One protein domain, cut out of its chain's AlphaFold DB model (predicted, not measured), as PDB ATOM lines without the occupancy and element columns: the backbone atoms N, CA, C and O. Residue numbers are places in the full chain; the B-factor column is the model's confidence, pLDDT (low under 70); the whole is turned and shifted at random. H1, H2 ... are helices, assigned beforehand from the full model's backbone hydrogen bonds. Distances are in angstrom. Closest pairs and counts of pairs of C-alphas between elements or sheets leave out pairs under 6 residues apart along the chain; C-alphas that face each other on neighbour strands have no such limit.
ATOM      1  N   ALA A  66     197.451 226.816 355.332       76.88
ATOM      2  CA  ALA A  66     196.119 227.270 354.930       76.88
ATOM      3  C   ALA A  66     195.940 228.772 355.190       76.88
ATOM      4  O   ALA A  66     195.470 229.499 354.314       76.88
ATOM      5  N   ARG A  67     196.395 229.253 356.355       80.25
ATOM      6  CA  ARG A  67     196.343 230.674 356.716       80.25
ATOM      7  C   ARG A  67     197.165 231.546 355.769       80.25
ATOM      8  O   ARG A  67     196.639 232.520 355.243       80.25
ATOM      9  N   LYS A  68     198.422 231.170 355.505       84.56
ATOM     10  CA  LYS A  68     199.307 231.931 354.603       84.56
ATOM     11  C   LYS A  68     198.797 231.969 353.166       84.56
ATOM     12  O   LYS A  68     198.775 233.029 352.558       84.56
ATOM     13  N   LEU A  69     198.385 230.820 352.625       83.19
ATOM     14  CA  LEU A  69     197.922 230.721 351.237       83.19
ATOM     15  C   LEU A  69     196.582 231.425 350.997       83.19
ATOM     16  O   LEU A  69     196.289 231.781 349.852       83.19
ATOM     17  N   ARG A  70     195.770 231.579 352.048       83.19
ATOM     18  CA  ARG A  70     194.542 232.372 352.034       83.19
ATOM     19  C   ARG A  70     194.850 233.863 352.092       83.19
ATOM     20  O   ARG A  70     194.360 234.581 351.237       83.19
ATOM     21  N   GLU A  71     195.678 234.302 353.039       85.31
ATOM     22  CA  GLU A  71     196.077 235.713 353.175       85.31
ATOM     23  C   GLU A  71     196.728 236.232 351.881       85.31
ATOM     24  O   GLU A  71     196.411 237.319 351.414       85.31
ATOM     25  N   GLU A  72     197.559 235.409 351.233       85.94
ATOM     26  CA  GLU A  72     198.134 235.711 349.915       85.94
ATOM     27  C   GLU A  72     197.071 235.787 348.802       85.94
ATOM     28  O   GLU A  72     197.144 236.658 347.938       85.94
ATOM     29  N   ALA A  73     196.074 234.894 348.812       83.25
ATOM     30  CA  ALA A  73     194.994 234.897 347.824       83.25
ATOM     31  C   ALA A  73     194.045 236.093 347.993       83.25
ATOM     32  O   ALA A  73     193.634 236.682 347.001       83.25
ATOM     33  N   GLU A  74     193.726 236.448 349.234       85.75
ATOM     34  CA  GLU A  74     192.865 237.572 349.591       85.75
ATOM     35  C   GLU A  74     193.532 238.906 349.256       85.75
ATOM     36  O   GLU A  74     192.901 239.757 348.639       85.75
ATOM     37  N   LEU A  75     194.825 239.061 349.565       87.12
ATOM     38  CA  LEU A  75     195.583 240.261 349.215       87.12
ATOM     39  C   LEU A  75     195.674 240.444 347.696       87.12
ATOM     40  O   LEU A  75     195.404 241.530 347.195       87.12
ATOM     41  N   LYS A  76     195.978 239.368 346.961       86.56
ATOM     42  CA  LYS A  76     196.042 239.412 345.499       86.56
ATOM     43  C   LYS A  76     194.673 239.693 344.865       86.56
ATOM     44  O   LYS A  76     194.578 240.519 343.968       86.56
ATOM     45  N   GLY A  77     193.620 239.016 345.328       82.06
ATOM     46  CA  GLY A  77     192.259 239.237 344.831       82.06
ATOM     47  C   GLY A  77     191.746 240.641 345.150       82.06
ATOM     48  O   GLY A  77     191.064 241.239 344.326       82.06
ATOM     49  N   LYS A  78     192.123 241.192 346.311       88.56
ATOM     50  CA  LYS A  78     191.836 242.578 346.676       88.56
ATOM     51  C   LYS A  78     192.515 243.566 345.731       88.56
ATOM     52  O   LYS A  78     191.823 244.440 345.233       88.56
ATOM     53  N   GLU A  79     193.822 243.431 345.496       88.38
ATOM     54  CA  GLU A  79     194.565 244.318 344.584       88.38
ATOM     55  C   GLU A  79     193.943 244.308 343.178       88.38
ATOM     56  O   GLU A  79     193.637 245.364 342.635       88.38
ATOM     57  N   GLU A  80     193.659 243.121 342.625       86.88
ATOM     58  CA  GLU A  80     193.041 242.993 341.297       86.88
ATOM     59  C   GLU A  80     191.629 243.604 341.233       86.88
ATOM     60  O   GLU A  80     191.257 244.185 340.217       86.88
ATOM     61  N   LEU A  81     190.829 243.477 342.296       86.88
ATOM     62  CA  LEU A  81     189.483 244.049 342.346       86.88
ATOM     63  C   LEU A  81     189.507 245.568 342.575       86.88
ATOM     64  O   LEU A  81     188.684 246.280 342.007       86.88
ATOM     65  N   GLU A  82     190.440 246.068 343.385       90.31
ATOM     66  CA  GLU A  82     190.612 247.497 343.661       90.31
ATOM     67  C   GLU A  82     190.994 248.266 342.389       90.31
ATOM     68  O   GLU A  82     190.371 249.290 342.111       90.31
ATOM     69  N   ASP A  83     191.900 247.716 341.570       88.94
ATOM     70  CA  ASP A  83     192.277 248.282 340.267       88.94
ATOM     71  C   ASP A  83     191.057 248.430 339.332       88.94
ATOM     72  O   ASP A  83     190.842 249.482 338.726       88.94
ATOM     73  N   VAL A  84     190.211 247.396 339.246       86.19
ATOM     74  CA  VAL A  84     189.009 247.392 338.387       86.19
ATOM     75  C   VAL A  84     187.935 248.354 338.911       86.19
ATOM     76  O   VAL A  84     187.255 249.031 338.139       86.19
ATOM     77  N   VAL A  85     187.772 248.449 340.233       90.00
ATOM     78  CA  VAL A  85     186.840 249.405 340.851       90.00
ATOM     79  C   VAL A  85     187.318 250.845 340.656       90.00
ATOM     80  O   VAL A  85     186.489 251.733 340.451       90.00
ATOM     81  N   GLU A  86     188.626 251.105 340.691       89.69
ATOM     82  CA  GLU A  86     189.179 252.431 340.400       89.69
ATOM     83  C   GLU A  86     188.888 252.857 338.953       89.69
ATOM     84  O   GLU A  86     188.401 253.968 338.732       89.69
ATOM     85  N   GLU A  87     189.029 251.945 337.990       88.81
ATOM     86  CA  GLU A  87     188.635 252.177 336.594       88.81
ATOM     87  C   GLU A  87     187.131 252.497 336.450       88.81
ATOM     88  O   GLU A  87     186.752 253.455 335.766       88.81
ATOM     89  N   LEU A  88     186.257 251.774 337.162       86.38
ATOM     90  CA  LEU A  88     184.821 252.086 337.218       86.38
ATOM     91  C   LEU A  88     184.533 253.475 337.801       86.38
ATOM     92  O   LEU A  88     183.639 254.176 337.315       86.38
ATOM     93  N   ARG A  89     185.260 253.887 338.847       88.81
ATOM     94  CA  ARG A  89     185.093 255.215 339.465       88.81
ATOM     95  C   ARG A  89     185.443 256.324 338.480       88.81
ATOM     96  O   ARG A  89     184.709 257.315 338.418       88.81
ATOM     97  N   ASP A  90     186.524 256.161 337.724       89.25
ATOM     98  CA  ASP A  90     186.946 257.123 336.707       89.25
ATOM     99  C   ASP A  90     185.906 257.237 335.588       89.25
ATOM    100  O   ASP A  90     185.458 258.347 335.281       89.25
ATOM    101  N   LEU A  91     185.428 256.102 335.063       86.56
ATOM    102  CA  LEU A  91     184.357 256.070 334.060       86.56
ATOM    103  C   LEU A  91     183.082 256.753 334.558       86.56
ATOM    104  O   LEU A  91     182.503 257.578 333.852       86.56
ATOM    105  N   ARG A  92     182.662 256.468 335.794       88.44
ATOM    106  CA  ARG A  92     181.498 257.119 336.407       88.44
ATOM    107  C   ARG A  92     181.655 258.636 336.450       88.44
ATOM    108  O   ARG A  92     180.720 259.352 336.102       88.44
ATOM    109  N   ASN A  93     182.799 259.131 336.917       87.50
ATOM    110  CA  ASN A  93     183.013 260.570 337.073       87.50
ATOM    111  C   ASN A  93     182.947 261.297 335.722       87.50
ATOM    112  O   ASN A  93     182.376 262.384 335.644       87.50
ATOM    113  N   GLU A  94     183.485 260.685 334.667       87.50
ATOM    114  CA  GLU A  94     183.422 261.221 333.308       87.50
ATOM    115  C   GLU A  94     181.992 261.248 332.758       87.50
ATOM    116  O   GLU A  94     181.543 262.288 332.279       87.50
ATOM    117  N   ILE A  95     181.242 260.152 332.905       85.62
ATOM    118  CA  ILE A  95     179.848 260.058 332.441       85.62
ATOM    119  C   ILE A  95     178.961 261.080 333.151       85.62
ATOM    120  O   ILE A  95     178.155 261.755 332.517       85.62
ATOM    121  N   LEU A  96     179.127 261.245 334.466       86.12
ATOM    122  CA  LEU A  96     178.385 262.249 335.231       86.12
ATOM    123  C   LEU A  96     178.732 263.682 334.798       86.12
ATOM    124  O   LEU A  96     177.888 264.574 334.900       86.12
ATOM    125  N   GLN A  97     179.959 263.929 334.332       86.56
ATOM    126  CA  GLN A  97     180.324 265.229 333.774       86.56
ATOM    127  C   GLN A  97     179.637 265.459 332.422       86.56
ATOM    128  O   GLN A  97     178.987 266.492 332.256       86.56
ATOM    129  N   GLU A  98     179.724 264.500 331.496       87.12
ATOM    130  CA  GLU A  98     179.083 264.583 330.175       87.12
ATOM    131  C   GLU A  98     177.564 264.759 330.303       87.12
ATOM    132  O   GLU A  98     176.961 265.611 329.651       87.12
ATOM    133  N   GLN A  99     176.949 264.018 331.223       86.81
ATOM    134  CA  GLN A  99     175.543 264.160 331.564       86.81
ATOM    135  C   GLN A  99     175.192 265.589 332.000       86.81
ATOM    136  O   GLN A  99     174.205 266.147 331.524       86.81
ATOM    137  N   ARG A 100     175.967 266.195 332.911       86.94
ATOM    138  CA  ARG A 100     175.703 267.565 333.390       86.94
ATOM    139  C   ARG A 100     175.819 268.591 332.270       86.94
ATOM    140  O   ARG A 100     175.002 269.508 332.222       86.94
ATOM    141  N   GLU A 101     176.807 268.437 331.392       88.81
ATOM    142  CA  GLU A 101     176.984 269.298 330.219       88.81
ATOM    143  C   GLU A 101     175.775 269.173 329.277       88.81
ATOM    144  O   GLU A 101     175.130 270.180 328.977       88.81
ATOM    145  N   LEU A 102     175.372 267.947 328.930       87.94
ATOM    146  CA  LEU A 102     174.231 267.683 328.049       87.94
ATOM    147  C   LEU A 102     172.910 268.202 328.636       87.94
ATOM    148  O   LEU A 102     172.133 268.851 327.939       87.94
ATOM    149  N   LEU A 103     172.654 267.977 329.929       88.38
ATOM    150  CA  LEU A 103     171.456 268.502 330.594       88.38
ATOM    151  C   LEU A 103     171.473 270.033 330.699       88.38
ATOM    152  O   LEU A 103     170.408 270.646 330.700       88.38
ATOM    153  N   SER A 104     172.648 270.664 330.788       87.44
ATOM    154  CA  SER A 104     172.746 272.127 330.768       87.44
ATOM    155  C   SER A 104     172.394 272.704 329.396       87.44
ATOM    156  O   SER A 104     171.583 273.622 329.333       87.44
ATOM    157  N   GLU A 105     172.897 272.101 328.315       86.94
ATOM    158  CA  GLU A 105     172.557 272.472 326.936       86.94
ATOM    159  C   GLU A 105     171.066 272.233 326.652       86.94
ATOM    160  O   GLU A 105     170.375 273.100 326.126       86.94
ATOM    161  N   PHE A 106     170.527 271.097 327.107       86.88
ATOM    162  CA  PHE A 106     169.109 270.764 326.975       86.88
ATOM    163  C   PHE A 106     168.190 271.832 327.588       86.88
ATOM    164  O   PHE A 106     167.143 272.130 327.010       86.88
ATOM    165  N   ARG A 107     168.567 272.409 328.740       87.06
ATOM    166  CA  ARG A 107     167.786 273.445 329.442       87.06
ATOM    167  C   ARG A 107     167.747 274.783 328.695       87.06
ATOM    168  O   ARG A 107     166.834 275.568 328.947       87.06
ATOM    169  N   GLU A 108     168.715 275.040 327.814       85.56
ATOM    170  CA  GLU A 108     168.845 276.294 327.060       85.56
ATOM    171  C   GLU A 108     168.074 276.307 325.728       85.56
ATOM    172  O   GLU A 108     168.001 277.367 325.107       85.56
ATOM    173  N   ARG A 109     167.464 275.183 325.308       84.50
ATOM    174  CA  ARG A 109     166.676 275.106 324.061       84.50
ATOM    175  C   ARG A 109     165.560 276.150 324.020       84.50
ATOM    176  O   ARG A 109     164.923 276.415 325.048       84.50
ATOM    177  N   ASP A 110     165.256 276.653 322.828       82.62
ATOM    178  CA  ASP A 110     164.134 277.560 322.595       82.62
ATOM    179  C   ASP A 110     162.994 276.919 321.775       82.62
ATOM    180  O   ASP A 110     163.034 275.750 321.388       82.62
ATOM    181  N   PHE A 111     161.911 277.672 321.550       74.81
ATOM    182  CA  PHE A 111     160.785 277.195 320.738       74.81
ATOM    183  C   PHE A 111     161.142 277.012 319.259       74.81
ATOM    184  O   PHE A 111     160.464 276.248 318.576       74.81
ATOM    185  N   GLU A 112     162.154 277.715 318.751       72.75
ATOM    186  CA  GLU A 112     162.576 277.589 317.359       72.75
ATOM    187  C   GLU A 112     163.245 276.229 317.135       72.75
ATOM    188  O   GLU A 112     162.941 275.579 316.136       72.75
ATOM    189  N   SER A 467     163.503 265.639 337.241       78.56
ATOM    190  CA  SER A 467     163.322 264.185 337.312       78.56
ATOM    191  C   SER A 467     164.623 263.385 337.136       78.56
ATOM    192  O   SER A 467     164.623 262.187 337.421       78.56
ATOM    193  N   SER A 468     165.727 264.033 336.748       80.75
ATOM    194  CA  SER A 468     167.062 263.425 336.686       80.75
ATOM    195  C   SER A 468     167.524 262.931 338.064       80.75
ATOM    196  O   SER A 468     167.274 263.555 339.103       80.75
ATOM    197  N   GLN A 469     168.217 261.791 338.082       69.69
ATOM    198  CA  GLN A 469     168.805 261.228 339.304       69.69
ATOM    199  C   GLN A 469     170.209 261.791 339.594       69.69
ATOM    200  O   GLN A 469     170.715 261.617 340.704       69.69
ATOM    201  N   ALA A 470     170.809 262.520 338.646       55.00
ATOM    202  CA  ALA A 470     172.171 263.059 338.721       55.00
ATOM    203  C   ALA A 470     172.419 263.955 339.939       55.00
ATOM    204  O   ALA A 470     173.447 263.846 340.605       55.00
ATOM    205  N   ASP A 471     171.456 264.825 340.255       53.88
ATOM    206  CA  ASP A 471     171.566 265.779 341.364       53.88
ATOM    207  C   ASP A 471     171.395 265.103 342.740       53.88
ATOM    208  O   ASP A 471     171.681 265.710 343.772       53.88
ATOM    209  N   LYS A 472     170.936 263.843 342.769       58.94
ATOM    210  CA  LYS A 472     170.674 263.064 343.993       58.94
ATOM    211  C   LYS A 472     171.760 262.030 344.298       58.94
ATOM    212  O   LYS A 472     171.747 261.453 345.385       58.94
ATOM    213  N   MET A 473     172.683 261.782 343.370       60.25
ATOM    214  CA  MET A 473     173.787 260.842 343.554       60.25
ATOM    215  C   MET A 473     174.946 261.530 344.283       60.25
ATOM    216  O   MET A 473     175.777 262.205 343.678       60.25
ATOM    217  N   GLU A 474     174.995 261.385 345.611       55.78
ATOM    218  CA  GLU A 474     176.173 261.777 346.388       55.78
ATOM    219  C   GLU A 474     177.374 260.907 345.991       55.78
ATOM    220  O   GLU A 474     177.276 259.681 345.905       55.78
ATOM    221  N   VAL A 475     178.532 261.541 345.780       54.78
ATOM    222  CA  VAL A 475     179.810 260.835 345.633       54.78
ATOM    223  C   VAL A 475     180.110 260.175 346.978       54.78
ATOM    224  O   VAL A 475     180.611 260.826 347.894       54.78
ATOM    225  N   ALA A 476     179.748 258.900 347.122       52.91
ATOM    226  CA  ALA A 476     180.040 258.136 348.324       52.91
ATOM    227  C   ALA A 476     181.553 258.177 348.587       52.91
ATOM    228  O   ALA A 476     182.362 257.909 347.698       52.91
ATOM    229  N   THR A 477     181.950 258.552 349.804       53.06
ATOM    230  CA  THR A 477     183.353 258.511 350.221       53.06
ATOM    231  C   THR A 477     183.813 257.060 350.241       53.06
ATOM    232  O   THR A 477     183.307 256.285 351.055       53.06
ATOM    233  N   SER A 478     184.760 256.700 349.372       55.94
ATOM    234  CA  SER A 478     185.304 255.344 349.314       55.94
ATOM    235  C   SER A 478     185.860 254.923 350.684       55.94
ATOM    236  O   SER A 478     186.601 255.695 351.313       55.94
ATOM    237  N   PRO A 479     185.505 253.728 351.185       58.06
ATOM    238  CA  PRO A 479     185.991 253.254 352.469       58.06
ATOM    239  C   PRO A 479     187.513 253.075 352.431       58.06
ATOM    240  O   PRO A 479     188.068 252.374 351.589       58.06
ATOM    241  N   THR A 480     188.217 253.731 353.354       52.38
ATOM    242  CA  THR A 480     189.667 253.563 353.508       52.38
ATOM    243  C   THR A 480     189.934 252.185 354.125       52.38
ATOM    244  O   THR A 480     189.573 251.967 355.279       52.38
ATOM    245  N   ASN A 481     190.580 251.285 353.373       64.75
ATOM    246  CA  ASN A 481     190.759 249.848 353.659       64.75
ATOM    247  C   ASN A 481     189.516 248.957 353.463       64.75
ATOM    248  O   ASN A 481     189.237 248.118 354.316       64.75
ATOM    249  N   ALA A 482     188.830 249.079 352.327       77.12
ATOM    250  CA  ALA A 482     187.754 248.162 351.951       77.12
ATOM    251  C   ALA A 482     188.224 246.690 351.858       77.12
ATOM    252  O   ALA A 482     189.329 246.410 351.375       77.12
ATOM    253  N   ASP A 483     187.405 245.757 352.340       85.50
ATOM    254  CA  ASP A 483     187.525 244.307 352.082       85.50
ATOM    255  C   ASP A 483     187.058 244.008 350.634       85.50
ATOM    256  O   ASP A 483     186.193 244.734 350.131       85.50
ATOM    257  N   PRO A 484     187.583 242.979 349.933       86.56
ATOM    258  CA  PRO A 484     187.024 242.481 348.670       86.56
ATOM    259  C   PRO A 484     185.487 242.479 348.554       86.56
ATOM    260  O   PRO A 484     184.951 242.841 347.507       86.56
ATOM    261  N   ALA A 485     184.759 242.109 349.613       87.50
ATOM    262  CA  ALA A 485     183.293 242.123 349.605       87.50
ATOM    263  C   ALA A 485     182.704 243.544 349.470       87.50
ATOM    264  O   ALA A 485     181.719 243.747 348.756       87.50
ATOM    265  N   GLU A 486     183.318 244.528 350.132       88.81
ATOM    266  CA  GLU A 486     182.914 245.937 350.073       88.81
ATOM    267  C   GLU A 486     183.257 246.557 348.714       88.81
ATOM    268  O   GLU A 486     182.443 247.293 348.161       88.81
ATOM    269  N   LEU A 487     184.416 246.204 348.142       88.94
ATOM    270  CA  LEU A 487     184.827 246.643 346.803       88.94
ATOM    271  C   LEU A 487     183.853 246.156 345.722       88.94
ATOM    272  O   LEU A 487     183.449 246.935 344.861       88.94
ATOM    273  N   TYR A 488     183.416 244.894 345.787       89.31
ATOM    274  CA  TYR A 488     182.425 244.377 344.841       89.31
ATOM    275  C   TYR A 488     181.057 245.059 345.001       89.31
ATOM    276  O   TYR A 488     180.415 245.406 344.011       89.31
ATOM    277  N   ALA A 489     180.605 245.290 346.240       88.94
ATOM    278  CA  ALA A 489     179.357 246.012 346.488       88.94
ATOM    279  C   ALA A 489     179.413 247.458 345.959       88.94
ATOM    280  O   ALA A 489     178.432 247.950 345.400       88.94
ATOM    281  N   GLU A 490     180.566 248.122 346.090       89.12
ATOM    282  CA  GLU A 490     180.807 249.439 345.500       89.12
ATOM    283  C   GLU A 490     180.759 249.391 343.964       89.12
ATOM    284  O   GLU A 490     180.120 250.252 343.361       89.12
ATOM    285  N   ALA A 491     181.353 248.373 343.334       87.62
ATOM    286  CA  ALA A 491     181.320 248.185 341.880       87.62
ATOM    287  C   ALA A 491     179.879 248.132 341.334       87.62
ATOM    288  O   ALA A 491     179.545 248.838 340.381       87.62
ATOM    289  N   VAL A 492     179.006 247.354 341.987       86.12
ATOM    290  CA  VAL A 492     177.585 247.215 341.614       86.12
ATOM    291  C   VAL A 492     176.841 248.548 341.739       86.12
ATOM    292  O   VAL A 492     176.040 248.907 340.872       86.12
ATOM    293  N   GLU A 493     177.102 249.310 342.803       86.94
ATOM    294  CA  GLU A 493     176.479 250.622 342.991       86.94
ATOM    295  C   GLU A 493     176.993 251.648 341.968       86.94
ATOM    296  O   GLU A 493     176.204 252.436 341.445       86.94
ATOM    297  N   ILE A 494     178.283 251.610 341.614       87.25
ATOM    298  CA  ILE A 494     178.840 252.446 340.541       87.25
ATOM    299  C   ILE A 494     178.194 252.103 339.191       87.25
ATOM    300  O   ILE A 494     177.789 253.017 338.471       87.25
ATOM    301  N   GLU A 495     178.029 250.819 338.857       83.12
ATOM    302  CA  GLU A 495     177.341 250.391 337.629       83.12
ATOM    303  C   GLU A 495     175.906 250.944 337.569       83.12
ATOM    304  O   GLU A 495     175.471 251.451 336.531       83.12
ATOM    305  N   ARG A 496     175.180 250.917 338.694       84.19
ATOM    306  CA  ARG A 496     173.836 251.504 338.801       84.19
ATOM    307  C   ARG A 496     173.845 253.013 338.556       84.19
ATOM    308  O   ARG A 496     172.968 253.520 337.857       84.19
ATOM    309  N   GLN A 497     174.827 253.726 339.105       85.88
ATOM    310  CA  GLN A 497     174.979 255.168 338.897       85.88
ATOM    311  C   GLN A 497     175.238 255.506 337.426       85.88
ATOM    312  O   GLN A 497     174.606 256.410 336.882       85.88
ATOM    313  N   ILE A 498     176.101 254.733 336.765       84.38
ATOM    314  CA  ILE A 498     176.387 254.872 335.335       84.38
ATOM    315  C   ILE A 498     175.131 254.618 334.489       84.38
ATOM    316  O   ILE A 498     174.834 255.393 333.578       84.38
ATOM    317  N   ALA A 499     174.363 253.569 334.798       80.69
ATOM    318  CA  ALA A 499     173.149 253.232 334.058       80.69
ATOM    319  C   ALA A 499     172.067 254.325 334.158       80.69
ATOM    320  O   ALA A 499     171.425 254.648 333.158       80.69
ATOM    321  N   GLU A 500     171.879 254.916 335.340       83.81
ATOM    322  CA  GLU A 500     170.947 256.035 335.545       83.81
ATOM    323  C   GLU A 500     171.411 257.307 334.833       83.81
ATOM    324  O   GLU A 500     170.603 257.984 334.197       83.81
ATOM    325  N   ALA A 501     172.712 257.611 334.886       84.56
ATOM    326  CA  ALA A 501     173.272 258.763 334.189       84.56
ATOM    327  C   ALA A 501     173.080 258.656 332.669       84.56
ATOM    328  O   ALA A 501     172.655 259.611 332.018       84.56
ATOM    329  N   HIS A 502     173.300 257.463 332.113       82.69
ATOM    330  CA  HIS A 502     173.056 257.192 330.702       82.69
ATOM    331  C   HIS A 502     171.561 257.268 330.340       82.69
ATOM    332  O   HIS A 502     171.210 257.820 329.299       82.69
ATOM    333  N   ALA A 503     170.661 256.773 331.198       81.19
ATOM    334  CA  ALA A 503     169.216 256.898 330.983       81.19
ATOM    335  C   ALA A 503     168.757 258.367 330.956       81.19
ATOM    336  O   ALA A 503     167.950 258.747 330.111       81.19
ATOM    337  N   ASP A 504     169.304 259.207 331.836       86.12
ATOM    338  CA  ASP A 504     169.049 260.649 331.844       86.12
ATOM    339  C   ASP A 504     169.571 261.335 330.563       86.12
ATOM    340  O   ASP A 504     168.907 262.233 330.041       86.12
ATOM    341  N   MET A 505     170.741 260.924 330.053       85.31
ATOM    342  CA  MET A 505     171.318 261.445 328.804       85.31
ATOM    343  C   MET A 505     170.487 261.052 327.582       85.31
ATOM    344  O   MET A 505     170.229 261.892 326.722       85.31
ATOM    345  N   GLU A 506     170.059 259.792 327.494       82.44
ATOM    346  CA  GLU A 506     169.208 259.335 326.395       82.44
ATOM    347  C   GLU A 506     167.827 259.985 326.445       82.44
ATOM    348  O   GLU A 506     167.356 260.437 325.410       82.44
ATOM    349  N   ALA A 507     167.233 260.163 327.630       84.25
ATOM    350  CA  ALA A 507     165.977 260.899 327.773       84.25
ATOM    351  C   ALA A 507     166.078 262.334 327.235       84.25
ATOM    352  O   ALA A 507     165.183 262.803 326.539       84.25
ATOM    353  N   ALA A 508     167.184 263.032 327.514       84.19
ATOM    354  CA  ALA A 508     167.415 264.368 326.972       84.19
ATOM    355  C   ALA A 508     167.588 264.354 325.445       84.19
ATOM    356  O   ALA A 508     167.032 265.204 324.750       84.19
ATOM    357  N   LYS A 509     168.321 263.387 324.885       84.12
ATOM    358  CA  LYS A 509     168.462 263.267 323.426       84.12
ATOM    359  C   LYS A 509     167.126 262.922 322.757       84.12
ATOM    360  O   LYS A 509     166.762 263.586 321.791       84.12
ATOM    361  N   GLU A 510     166.374 261.966 323.293       78.12
ATOM    362  CA  GLU A 510     165.048 261.549 322.811       78.12
ATOM    363  C   GLU A 510     164.060 262.718 322.861       78.12
ATOM    364  O   GLU A 510     163.493 263.072 321.834       78.12
ATOM    365  N   ALA A 511     163.971 263.436 323.985       81.88
ATOM    366  CA  ALA A 511     163.142 264.639 324.094       81.88
ATOM    367  C   ALA A 511     163.570 265.776 323.146       81.88
ATOM    368  O   ALA A 511     162.775 266.659 322.831       81.88
ATOM    369  N   THR A 512     164.825 265.796 322.688       78.12
ATOM    370  CA  THR A 512     165.282 266.736 321.647       78.12
ATOM    371  C   THR A 512     164.824 266.305 320.260       78.12
ATOM    372  O   THR A 512     164.435 267.138 319.457       78.12
ATOM    373  N   VAL A 513     164.883 265.007 319.966       74.50
ATOM    374  CA  VAL A 513     164.517 264.461 318.653       74.50
ATOM    375  C   VAL A 513     163.001 264.427 318.465       74.50
ATOM    376  O   VAL A 513     162.511 264.720 317.378       74.50
ATOM    377  N   GLU A 514     162.260 264.076 319.513       71.81
ATOM    378  CA  GLU A 514     160.805 263.916 319.480       71.81
ATOM    379  C   GLU A 514     160.043 265.193 319.863       71.81
ATOM    380  O   GLU A 514     158.815 265.221 319.795       71.81
ATOM    381  N   ASN A 515     160.749 266.266 320.243       75.50
ATOM    382  CA  ASN A 515     160.156 267.533 320.682       75.50
ATOM    383  C   ASN A 515     159.138 267.358 321.830       75.50
ATOM    384  O   ASN A 515     158.079 268.004 321.839       75.50
ATOM    385  N   THR A 516     159.457 266.473 322.781       79.44
ATOM    386  CA  THR A 516     158.662 266.144 323.978       79.44
ATOM    387  C   THR A 516     159.285 266.735 325.246       79.44
ATOM    388  O   THR A 516     160.387 267.291 325.230       79.44
ATOM    389  N   ALA A 517     158.558 266.668 326.365       84.62
ATOM    390  CA  ALA A 517     159.090 267.095 327.654       84.62
ATOM    391  C   ALA A 517     160.134 266.093 328.173       84.62
ATOM    392  O   ALA A 517     159.959 264.879 328.043       84.62
ATOM    393  N   TYR A 518     161.181 266.585 328.845       87.62
ATOM    394  CA  TYR A 518     162.203 265.718 329.445       87.62
ATOM    395  C   TYR A 518     161.604 264.655 330.372       87.62
ATOM    396  O   TYR A 518     162.003 263.496 330.338       87.62
ATOM    397  N   SER A 519     160.630 265.044 331.198       85.81
ATOM    398  CA  SER A 519     159.976 264.154 332.162       85.81
ATOM    399  C   SER A 519     159.235 262.989 331.499       85.81
ATOM    400  O   SER A 519     159.231 261.879 332.036       85.81
ATOM    401  N   GLU A 520     158.652 263.221 330.324       83.12
ATOM    402  CA  GLU A 520     157.972 262.205 329.524       83.12
ATOM    403  C   GLU A 520     158.986 261.228 328.929       83.12
ATOM    404  O   GLU A 520     158.915 260.033 329.222       83.12
ATOM    405  N   ALA A 521     159.998 261.728 328.211       83.50
ATOM    406  CA  ALA A 521     161.071 260.894 327.667       83.50
ATOM    407  C   ALA A 521     161.779 260.093 328.772       83.50
ATOM    408  O   ALA A 521     162.047 258.897 328.640       83.50
ATOM    409  N   ARG A 522     161.991 260.712 329.939       83.69
ATOM    410  CA  ARG A 522     162.616 260.050 331.083       83.69
ATOM    411  C   ARG A 522     161.775 258.921 331.671       83.69
ATOM    412  O   ARG A 522     162.338 257.945 332.162       83.69
ATOM    413  N   SER A 523     160.449 259.017 331.599       79.00
ATOM    414  CA  SER A 523     159.556 257.932 332.026       79.00
ATOM    415  C   SER A 523     159.674 256.682 331.142       79.00
ATOM    416  O   SER A 523     159.388 255.572 331.598       79.00
ATOM    417  N   HIS A 524     160.146 256.855 329.903       72.62
ATOM    418  CA  HIS A 524     160.372 255.788 328.933       72.62
ATOM    419  C   HIS A 524     161.830 255.300 328.891       72.62
ATOM    420  O   HIS A 524     162.077 254.154 328.501       72.62
ATOM    421  N   ALA A 525     162.786 256.123 329.332       69.31
ATOM    422  CA  ALA A 525     164.193 255.759 329.450       69.31
ATOM    423  C   ALA A 525     164.449 254.923 330.719       69.31
ATOM    424  O   ALA A 525     164.340 255.413 331.845       69.31
ATOM    425  N   PHE A 526     164.810 253.649 330.545       65.50
ATOM    426  CA  PHE A 526     165.079 252.728 331.652       65.50
ATOM    427  C   PHE A 526     166.584 252.564 331.907       65.50
ATOM    428  O   PHE A 526     167.351 252.295 330.984       65.50
ATOM    429  N   ALA A 527     166.996 252.655 333.174       63.94
ATOM    430  CA  ALA A 527     168.356 252.354 333.611       63.94
ATOM    431  C   ALA A 527     168.533 250.833 333.763       63.94
ATOM    432  O   ALA A 527     168.267 250.258 334.816       63.94
ATOM    433  N   ALA A 528     168.931 250.157 332.684       57.84
ATOM    434  CA  ALA A 528     169.070 248.701 332.675       57.84
ATOM    435  C   ALA A 528     170.399 248.235 333.302       57.84
ATOM    436  O   ALA A 528     171.459 248.286 332.665       57.84
ATOM    437  N   THR A 529     170.333 247.711 334.528       62.97
ATOM    438  CA  THR A 529     171.419 246.941 335.152       62.97
ATOM    439  C   THR A 529     171.109 245.433 335.126       62.97
ATOM    440  O   THR A 529     170.007 245.030 335.503       62.97
ATOM    441  N   PRO A 530     172.042 244.575 334.671       65.50
ATOM    442  CA  PRO A 530     171.916 243.126 334.746       65.50
ATOM    443  C   PRO A 530     171.793 242.661 336.196       65.50
ATOM    444  O   PRO A 530     172.330 243.284 337.114       65.50
ATOM    445  N   ALA A 531     171.123 241.530 336.408       68.94
ATOM    446  CA  ALA A 531     171.108 240.886 337.713       68.94
ATOM    447  C   ALA A 531     172.513 240.351 338.037       68.94
ATOM    448  O   ALA A 531     172.953 239.353 337.467       68.94
ATOM    449  N   ARG A 532     173.220 241.024 338.950       75.94
ATOM    450  CA  ARG A 532     174.555 240.617 339.399       75.94
ATOM    451  C   ARG A 532     174.467 239.527 340.472       75.94
ATOM    452  O   ARG A 532     173.596 239.608 341.344       75.94
ATOM    453  N   PRO A 533     175.351 238.512 340.451       76.19
ATOM    454  CA  PRO A 533     175.428 237.543 341.534       76.19
ATOM    455  C   PRO A 533     175.815 238.244 342.841       76.19
ATOM    456  O   PRO A 533     176.610 239.187 342.849       76.19
ATOM    457  N   ASP A 534     175.269 237.758 343.955       85.06
ATOM    458  CA  ASP A 534     175.524 238.290 345.298       85.06
ATOM    459  C   ASP A 534     176.896 237.831 345.826       85.06
ATOM    460  O   ASP A 534     177.008 237.047 346.773       85.06
ATOM    461  N   MET A 535     177.959 238.264 345.141       84.62
ATOM    462  CA  MET A 535     179.339 237.927 345.488       84.62
ATOM    463  C   MET A 535     179.779 238.621 346.774       84.62
ATOM    464  O   MET A 535     180.587 238.054 347.497       84.62
ATOM    465  N   ALA A 536     179.216 239.788 347.107       86.25
ATOM    466  CA  ALA A 536     179.516 240.486 348.356       86.25
ATOM    467  C   ALA A 536     179.223 239.589 349.572       86.25
ATOM    468  O   ALA A 536     180.118 239.327 350.373       86.25
ATOM    469  N   ASN A 537     178.015 239.016 349.660       85.31
ATOM    470  CA  ASN A 537     177.673 238.113 350.762       85.31
ATOM    471  C   ASN A 537     178.464 236.797 350.720       85.31
ATOM    472  O   ASN A 537     178.814 236.264 351.775       85.31
ATOM    473  N   GLN A 538     178.766 236.264 349.531       84.94
ATOM    474  CA  GLN A 538     179.579 235.047 349.399       84.94
ATOM    475  C   GLN A 538     181.015 235.265 349.882       84.94
ATOM    476  O   GLN A 538     181.536 234.435 350.628       84.94
ATOM    477  N   LEU A 539     181.625 236.393 349.515       84.69
ATOM    478  CA  LEU A 539     182.964 236.781 349.946       84.69
ATOM    479  C   LEU A 539     183.003 237.064 351.449       84.69
ATOM    480  O   LEU A 539     183.918 236.585 352.111       84.69
ATOM    481  N   SER A 540     181.989 237.729 352.016       85.50
ATOM    482  CA  SER A 540     181.889 237.925 353.472       85.50
ATOM    483  C   SER A 540     181.736 236.607 354.242       85.50
ATOM    484  O   SER A 540     182.341 236.414 355.289       85.50
ATOM    485  N   GLN A 541     180.957 235.647 353.737       83.44
ATOM    486  CA  GLN A 541     180.819 234.339 354.394       83.44
ATOM    487  C   GLN A 541     182.094 233.495 354.273       83.44
ATOM    488  O   GLN A 541     182.488 232.789 355.209       83.44
ATOM    489  N   ALA A 542     182.764 233.574 353.123       78.56
ATOM    490  CA  ALA A 542     184.034 232.906 352.907       78.56
ATOM    491  C   ALA A 542     185.161 233.548 353.734       78.56
ATOM    492  O   ALA A 542     186.050 232.834 354.205       78.56
ATOM    493  N   SER A 543     185.095 234.861 353.998       72.62
ATOM    494  CA  SER A 543     186.052 235.584 354.844       72.62
ATOM    495  C   SER A 543     185.960 235.188 356.333       72.62
ATOM    496  O   SER A 543     186.965 235.247 357.044       72.62
ATOM    497  N   GLU A 544     184.828 234.635 356.785       77.75
ATOM    498  CA  GLU A 544     184.640 234.128 358.156       77.75
ATOM    499  C   GLU A 544     185.097 232.667 358.372       77.75
ATOM    500  O   GLU A 544     185.343 232.250 359.509       77.75
ATOM    501  N   THR A 545     185.233 231.864 357.309       73.38
ATOM    502  CA  THR A 545     185.480 230.410 357.399       73.38
ATOM    503  C   THR A 545     186.868 230.007 356.887       73.38
ATOM    504  O   THR A 545     187.177 230.187 355.716       73.38
ATOM    505  N   MET A 546     187.729 229.435 357.743       73.31
ATOM    506  CA  MET A 546     189.078 228.973 357.356       73.31
ATOM    507  C   MET A 546     189.035 227.685 356.508       73.31
ATOM    508  O   MET A 546     188.409 226.719 356.947       73.31
ATOM    509  N   PRO A 547     189.733 227.615 355.354       74.44
ATOM    510  CA  PRO A 547     189.750 226.425 354.510       74.44
ATOM    511  C   PRO A 547     190.574 225.308 355.162       74.44
ATOM    512  O   PRO A 547     191.778 225.447 355.378       74.44
ATOM    513  N   GLY A 548     189.932 224.181 355.459       71.12
ATOM    514  CA  GLY A 548     190.562 222.967 355.984       71.12
ATOM    515  C   GLY A 548     191.084 222.024 354.894       71.12
ATOM    516  O   GLY A 548     191.862 221.107 355.179       71.12
ATOM    517  N   THR A 549     190.683 222.232 353.636       78.06
ATOM    518  CA  THR A 549     191.073 221.396 352.490       78.06
ATOM    519  C   THR A 549     191.577 222.220 351.305       78.06
ATOM    520  O   THR A 549     191.265 223.404 351.165       78.06
ATOM    521  N   ILE A 550     192.352 221.587 350.415       73.38
ATOM    522  CA  ILE A 550     192.802 222.220 349.161       73.38
ATOM    523  C   ILE A 550     191.602 222.629 348.289       73.38
ATOM    524  O   ILE A 550     191.663 223.668 347.633       73.38
ATOM    525  N   GLY A 551     190.510 221.855 348.308       71.69
ATOM    526  CA  GLY A 551     189.275 222.193 347.596       71.69
ATOM    527  C   GLY A 551     188.617 223.479 348.107       71.69
ATOM    528  O   GLY A 551     188.274 224.343 347.310       71.69
ATOM    529  N   GLU A 552     188.516 223.661 349.426       76.88
ATOM    530  CA  GLU A 552     187.942 224.879 350.026       76.88
ATOM    531  C   GLU A 552     188.772 226.137 349.723       76.88
ATOM    532  O   GLU A 552     188.212 227.191 349.433       76.88
ATOM    533  N   LEU A 553     190.106 226.025 349.718       78.00
ATOM    534  CA  LEU A 553     190.992 227.125 349.316       78.00
ATOM    535  C   LEU A 553     190.869 227.452 347.817       78.00
ATOM    536  O   LEU A 553     190.965 228.619 347.440       78.00
ATOM    537  N   SER A 554     190.670 226.439 346.963       79.69
ATOM    538  CA  SER A 554     190.391 226.648 345.536       79.69
ATOM    539  C   SER A 554     189.078 227.399 345.348       79.69
ATOM    540  O   SER A 554     189.072 228.421 344.677       79.69
ATOM    541  N   ASN A 555     188.009 226.969 346.025       80.50
ATOM    542  CA  ASN A 555     186.699 227.613 345.937       80.50
ATOM    543  C   ASN A 555     186.749 229.093 346.354       80.50
ATOM    544  O   ASN A 555     186.128 229.927 345.705       80.50
ATOM    545  N   PHE A 556     187.513 229.436 347.398       82.50
ATOM    546  CA  PHE A 556     187.703 230.834 347.809       82.50
ATOM    547  C   PHE A 556     188.409 231.672 346.729       82.50
ATOM    548  O   PHE A 556     187.997 232.794 346.439       82.50
ATOM    549  N   ARG A 557     189.448 231.120 346.089       82.31
ATOM    550  CA  ARG A 557     190.130 231.779 344.959       82.31
ATOM    551  C   ARG A 557     189.208 231.940 343.756       82.31
ATOM    552  O   ARG A 557     189.245 232.982 343.113       82.31
ATOM    553  N   ASP A 558     188.383 230.935 343.484       81.62
ATOM    554  CA  ASP A 558     187.413 230.962 342.393       81.62
ATOM    555  C   ASP A 558     186.330 232.029 342.644       81.62
ATOM    556  O   ASP A 558     185.953 232.734 341.713       81.62
ATOM    557  N   GLN A 559     185.893 232.224 343.896       82.25
ATOM    558  CA  GLN A 559     184.967 233.301 344.278       82.25
ATOM    559  C   GLN A 559     185.578 234.699 344.103       82.25
ATOM    560  O   GLN A 559     184.916 235.584 343.568       82.25
ATOM    561  N   LEU A 560     186.838 234.903 344.509       83.19
ATOM    562  CA  LEU A 560     187.546 236.171 344.274       83.19
ATOM    563  C   LEU A 560     187.702 236.446 342.774       83.19
ATOM    564  O   LEU A 560     187.355 237.528 342.312       83.19
ATOM    565  N   ALA A 561     188.136 235.447 342.002       79.12
ATOM    566  CA  ALA A 561     188.264 235.571 340.553       79.12
ATOM    567  C   ALA A 561     186.914 235.853 339.875       79.12
ATOM    568  O   ALA A 561     186.845 236.646 338.940       79.12
ATOM    569  N   GLN A 562     185.828 235.233 340.347       78.69
ATOM    570  CA  GLN A 562     184.484 235.500 339.847       78.69
ATOM    571  C   GLN A 562     184.052 236.943 340.136       78.69
ATOM    572  O   GLN A 562     183.541 237.595 339.231       78.69
ATOM    573  N   ALA A 563     184.294 237.464 341.342       79.62
ATOM    574  CA  ALA A 563     183.979 238.852 341.677       79.62
ATOM    575  C   ALA A 563     184.763 239.852 340.809       79.62
ATOM    576  O   ALA A 563     184.176 240.808 340.305       79.62
ATOM    577  N   THR A 564     186.054 239.598 340.565       78.94
ATOM    578  CA  THR A 564     186.880 240.420 339.664       78.94
ATOM    579  C   THR A 564     186.382 240.361 338.220       78.94
ATOM    580  O   THR A 564     186.257 241.400 337.581       78.94
ATOM    581  N   ASN A 565     186.041 239.174 337.706       76.06
ATOM    582  CA  ASN A 565     185.511 239.028 336.345       76.06
ATOM    583  C   ASN A 565     184.162 239.745 336.169       76.06
ATOM    584  O   ASN A 565     183.930 240.371 335.140       76.06
ATOM    585  N   GLU A 566     183.280 239.674 337.168       75.31
ATOM    586  CA  GLU A 566     182.010 240.408 337.166       75.31
ATOM    587  C   GLU A 566     182.244 241.925 337.197       75.31
ATOM    588  O   GLU A 566     181.618 242.647 336.429       75.31
ATOM    589  N   ALA A 567     183.182 242.420 338.012       76.69
ATOM    590  CA  ALA A 567     183.543 243.840 338.025       76.69
ATOM    591  C   ALA A 567     184.160 244.302 336.687       76.69
ATOM    592  O   ALA A 567     183.864 245.397 336.215       76.69
ATOM    593  N   GLN A 568     184.960 243.460 336.025       76.19
ATOM    594  CA  GLN A 568     185.487 243.742 334.683       76.19
ATOM    595  C   GLN A 568     184.382 243.776 333.623       76.19
ATOM    596  O   GLN A 568     184.425 244.598 332.710       76.19
ATOM    597  N   ASP A 569     183.363 242.924 333.747       74.81
ATOM    598  CA  ASP A 569     182.177 243.002 332.892       74.81
ATOM    599  C   ASP A 569     181.412 244.319 333.113       74.81
ATOM    600  O   ASP A 569     180.979 244.948 332.147       74.81
ATOM    601  N   MET A 570     181.315 244.804 334.359       79.06
ATOM    602  CA  MET A 570     180.748 246.129 334.648       79.06
ATOM    603  C   MET A 570     181.541 247.250 333.954       79.06
ATOM    604  O   MET A 570     180.922 248.145 333.373       79.06
ATOM    605  N   VAL A 571     182.884 247.190 333.955       75.81
ATOM    606  CA  VAL A 571     183.744 248.141 333.212       75.81
ATOM    607  C   VAL A 571     183.421 248.085 331.726       75.81
ATOM    608  O   VAL A 571     183.083 249.107 331.132       75.81
ATOM    609  N   ALA A 572     183.440 246.892 331.131       70.38
ATOM    610  CA  ALA A 572     183.184 246.717 329.705       70.38
ATOM    611  C   ALA A 572     181.799 247.248 329.292       70.38
ATOM    612  O   ALA A 572     181.646 247.843 328.220       70.38
ATOM    613  N   ARG A 573     180.782 247.084 330.147       71.06
ATOM    614  CA  ARG A 573     179.453 247.673 329.931       71.06
ATOM    615  C   ARG A 573     179.475 249.196 330.039       71.06
ATOM    616  O   ARG A 573     178.901 249.858 329.180       71.06
ATOM    617  N   ALA A 574     180.147 249.768 331.036       72.12
ATOM    618  CA  ALA A 574     180.292 251.220 331.161       72.12
ATOM    619  C   ALA A 574     181.032 251.846 329.959       72.12
ATOM    620  O   ALA A 574     180.630 252.889 329.438       72.12
ATOM    621  N   GLU A 575     182.070 251.181 329.450       74.56
ATOM    622  CA  GLU A 575     182.787 251.593 328.237       74.56
ATOM    623  C   GLU A 575     181.933 251.483 326.968       74.56
ATOM    624  O   GLU A 575     182.035 252.314 326.060       74.56
ATOM    625  N   MET A 576     181.063 250.470 326.897       62.72
ATOM    626  CA  MET A 576     180.089 250.331 325.815       62.72
ATOM    627  C   MET A 576     179.108 251.508 325.804       62.72
ATOM    628  O   MET A 576     178.848 252.068 324.740       62.72
ATOM    629  N   LEU A 577     178.619 251.925 326.975       66.44
ATOM    630  CA  LEU A 577     177.696 253.058 327.112       66.44
ATOM    631  C   LEU A 577     178.338 254.407 326.763       66.44
ATOM    632  O   LEU A 577     177.662 255.290 326.248       66.44
ATOM    633  N   THR A 578     179.645 254.554 326.976       61.28
ATOM    634  CA  THR A 578     180.406 255.766 326.604       61.28
ATOM    635  C   THR A 578     180.918 255.754 325.165       61.28
ATOM    636  O   THR A 578     181.493 256.736 324.697       61.28
ATOM    637  N   GLY A 579     180.758 254.646 324.437       56.56
ATOM    638  CA  GLY A 579     181.281 254.502 323.078       56.56
ATOM    639  C   GLY A 579     182.815 254.486 322.989       56.56
ATOM    640  O   GLY A 579     183.356 254.581 321.883       56.56
ATOM    641  N   ARG A 602     167.183 248.214 325.826       31.70
ATOM    642  CA  ARG A 602     165.873 247.589 326.119       31.70
ATOM    643  C   ARG A 602     165.867 246.086 325.831       31.70
ATOM    644  O   ARG A 602     165.240 245.341 326.578       31.70
ATOM    645  N   SER A 603     166.604 245.635 324.816       30.97
ATOM    646  CA  SER A 603     166.801 244.206 324.522       30.97
ATOM    647  C   SER A 603     167.789 243.519 325.481       30.97
ATOM    648  O   SER A 603     167.706 242.310 325.682       30.97
ATOM    649  N   MET A 604     168.656 244.277 326.165       30.84
ATOM    650  CA  MET A 604     169.440 243.781 327.308       30.84
ATOM    651  C   MET A 604     168.648 243.758 328.629       30.84
ATOM    652  O   MET A 604     168.944 242.947 329.498       30.84
ATOM    653  N   ALA A 605     167.631 244.606 328.807       32.41
ATOM    654  CA  ALA A 605     166.818 244.656 330.031       32.41
ATOM    655  C   ALA A 605     165.795 243.507 330.148       32.41
ATOM    656  O   ALA A 605     165.309 243.217 331.239       32.41
ATOM    657  N   THR A 606     165.480 242.824 329.044       31.69
ATOM    658  CA  THR A 606     164.611 241.634 329.007       31.69
ATOM    659  C   THR A 606     165.377 240.317 329.227       31.69
ATOM    660  O   THR A 606     164.835 239.235 328.993       31.69
ATOM    661  N   GLN A 607     166.622 240.388 329.724       31.05
ATOM    662  CA  GLN A 607     167.538 239.269 330.000       31.05
ATOM    663  C   GLN A 607     167.135 238.371 331.191       31.05
ATOM    664  O   GLN A 607     167.971 237.993 332.005       31.05
TER     665      GLN A 607
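This is residues 66 to 112, 467 to 579 and 602 to 607 of the 841 residues of an uncharacterized protein of Aeoliella mucimassa (UniProt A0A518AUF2). Look for a slim four-helix bundle: H1 makes most of its length, H2 and H5 run beside it, and short H4 folds back on both H2 and H5. H3 packs on H2 residues 503 to 511, while H6 is apart from the other helices. The 166 printed residues hold six named helices, H1 to H6 in chain order, and no named strand: all helix, loose, radius of gyration of the C-alphas 19.5 A, spans 72 by 33 by 24 A.

Start with H1, residues 66 to 107; the hub H2, residues 484 to 513, touches it, closest C-alphas Lys 78 and Pro 484, 5.2 A, at a shallow tilt of 18 degrees. H4, residues 535 to 544, and H5, residues 550 to 577, form a hairpin at 28 degrees. Every O i to N i+4 pair is within hydrogen-bond range in H2, H4 and H5; H1 has 37 of 38.

Find C-alpha 66 at (196.119, 227.270, 354.930); H1 runs 59.9 A. H3 is residues 518 to 524; H6, residues 602 to 605, ends at (166.818, 244.656, 330.031).

Cuts span 24.0 A, C-alphas 112 to 467, and 17.2 A, 579 to 602. Confidence is under 70 for 30 residues, H6 among them.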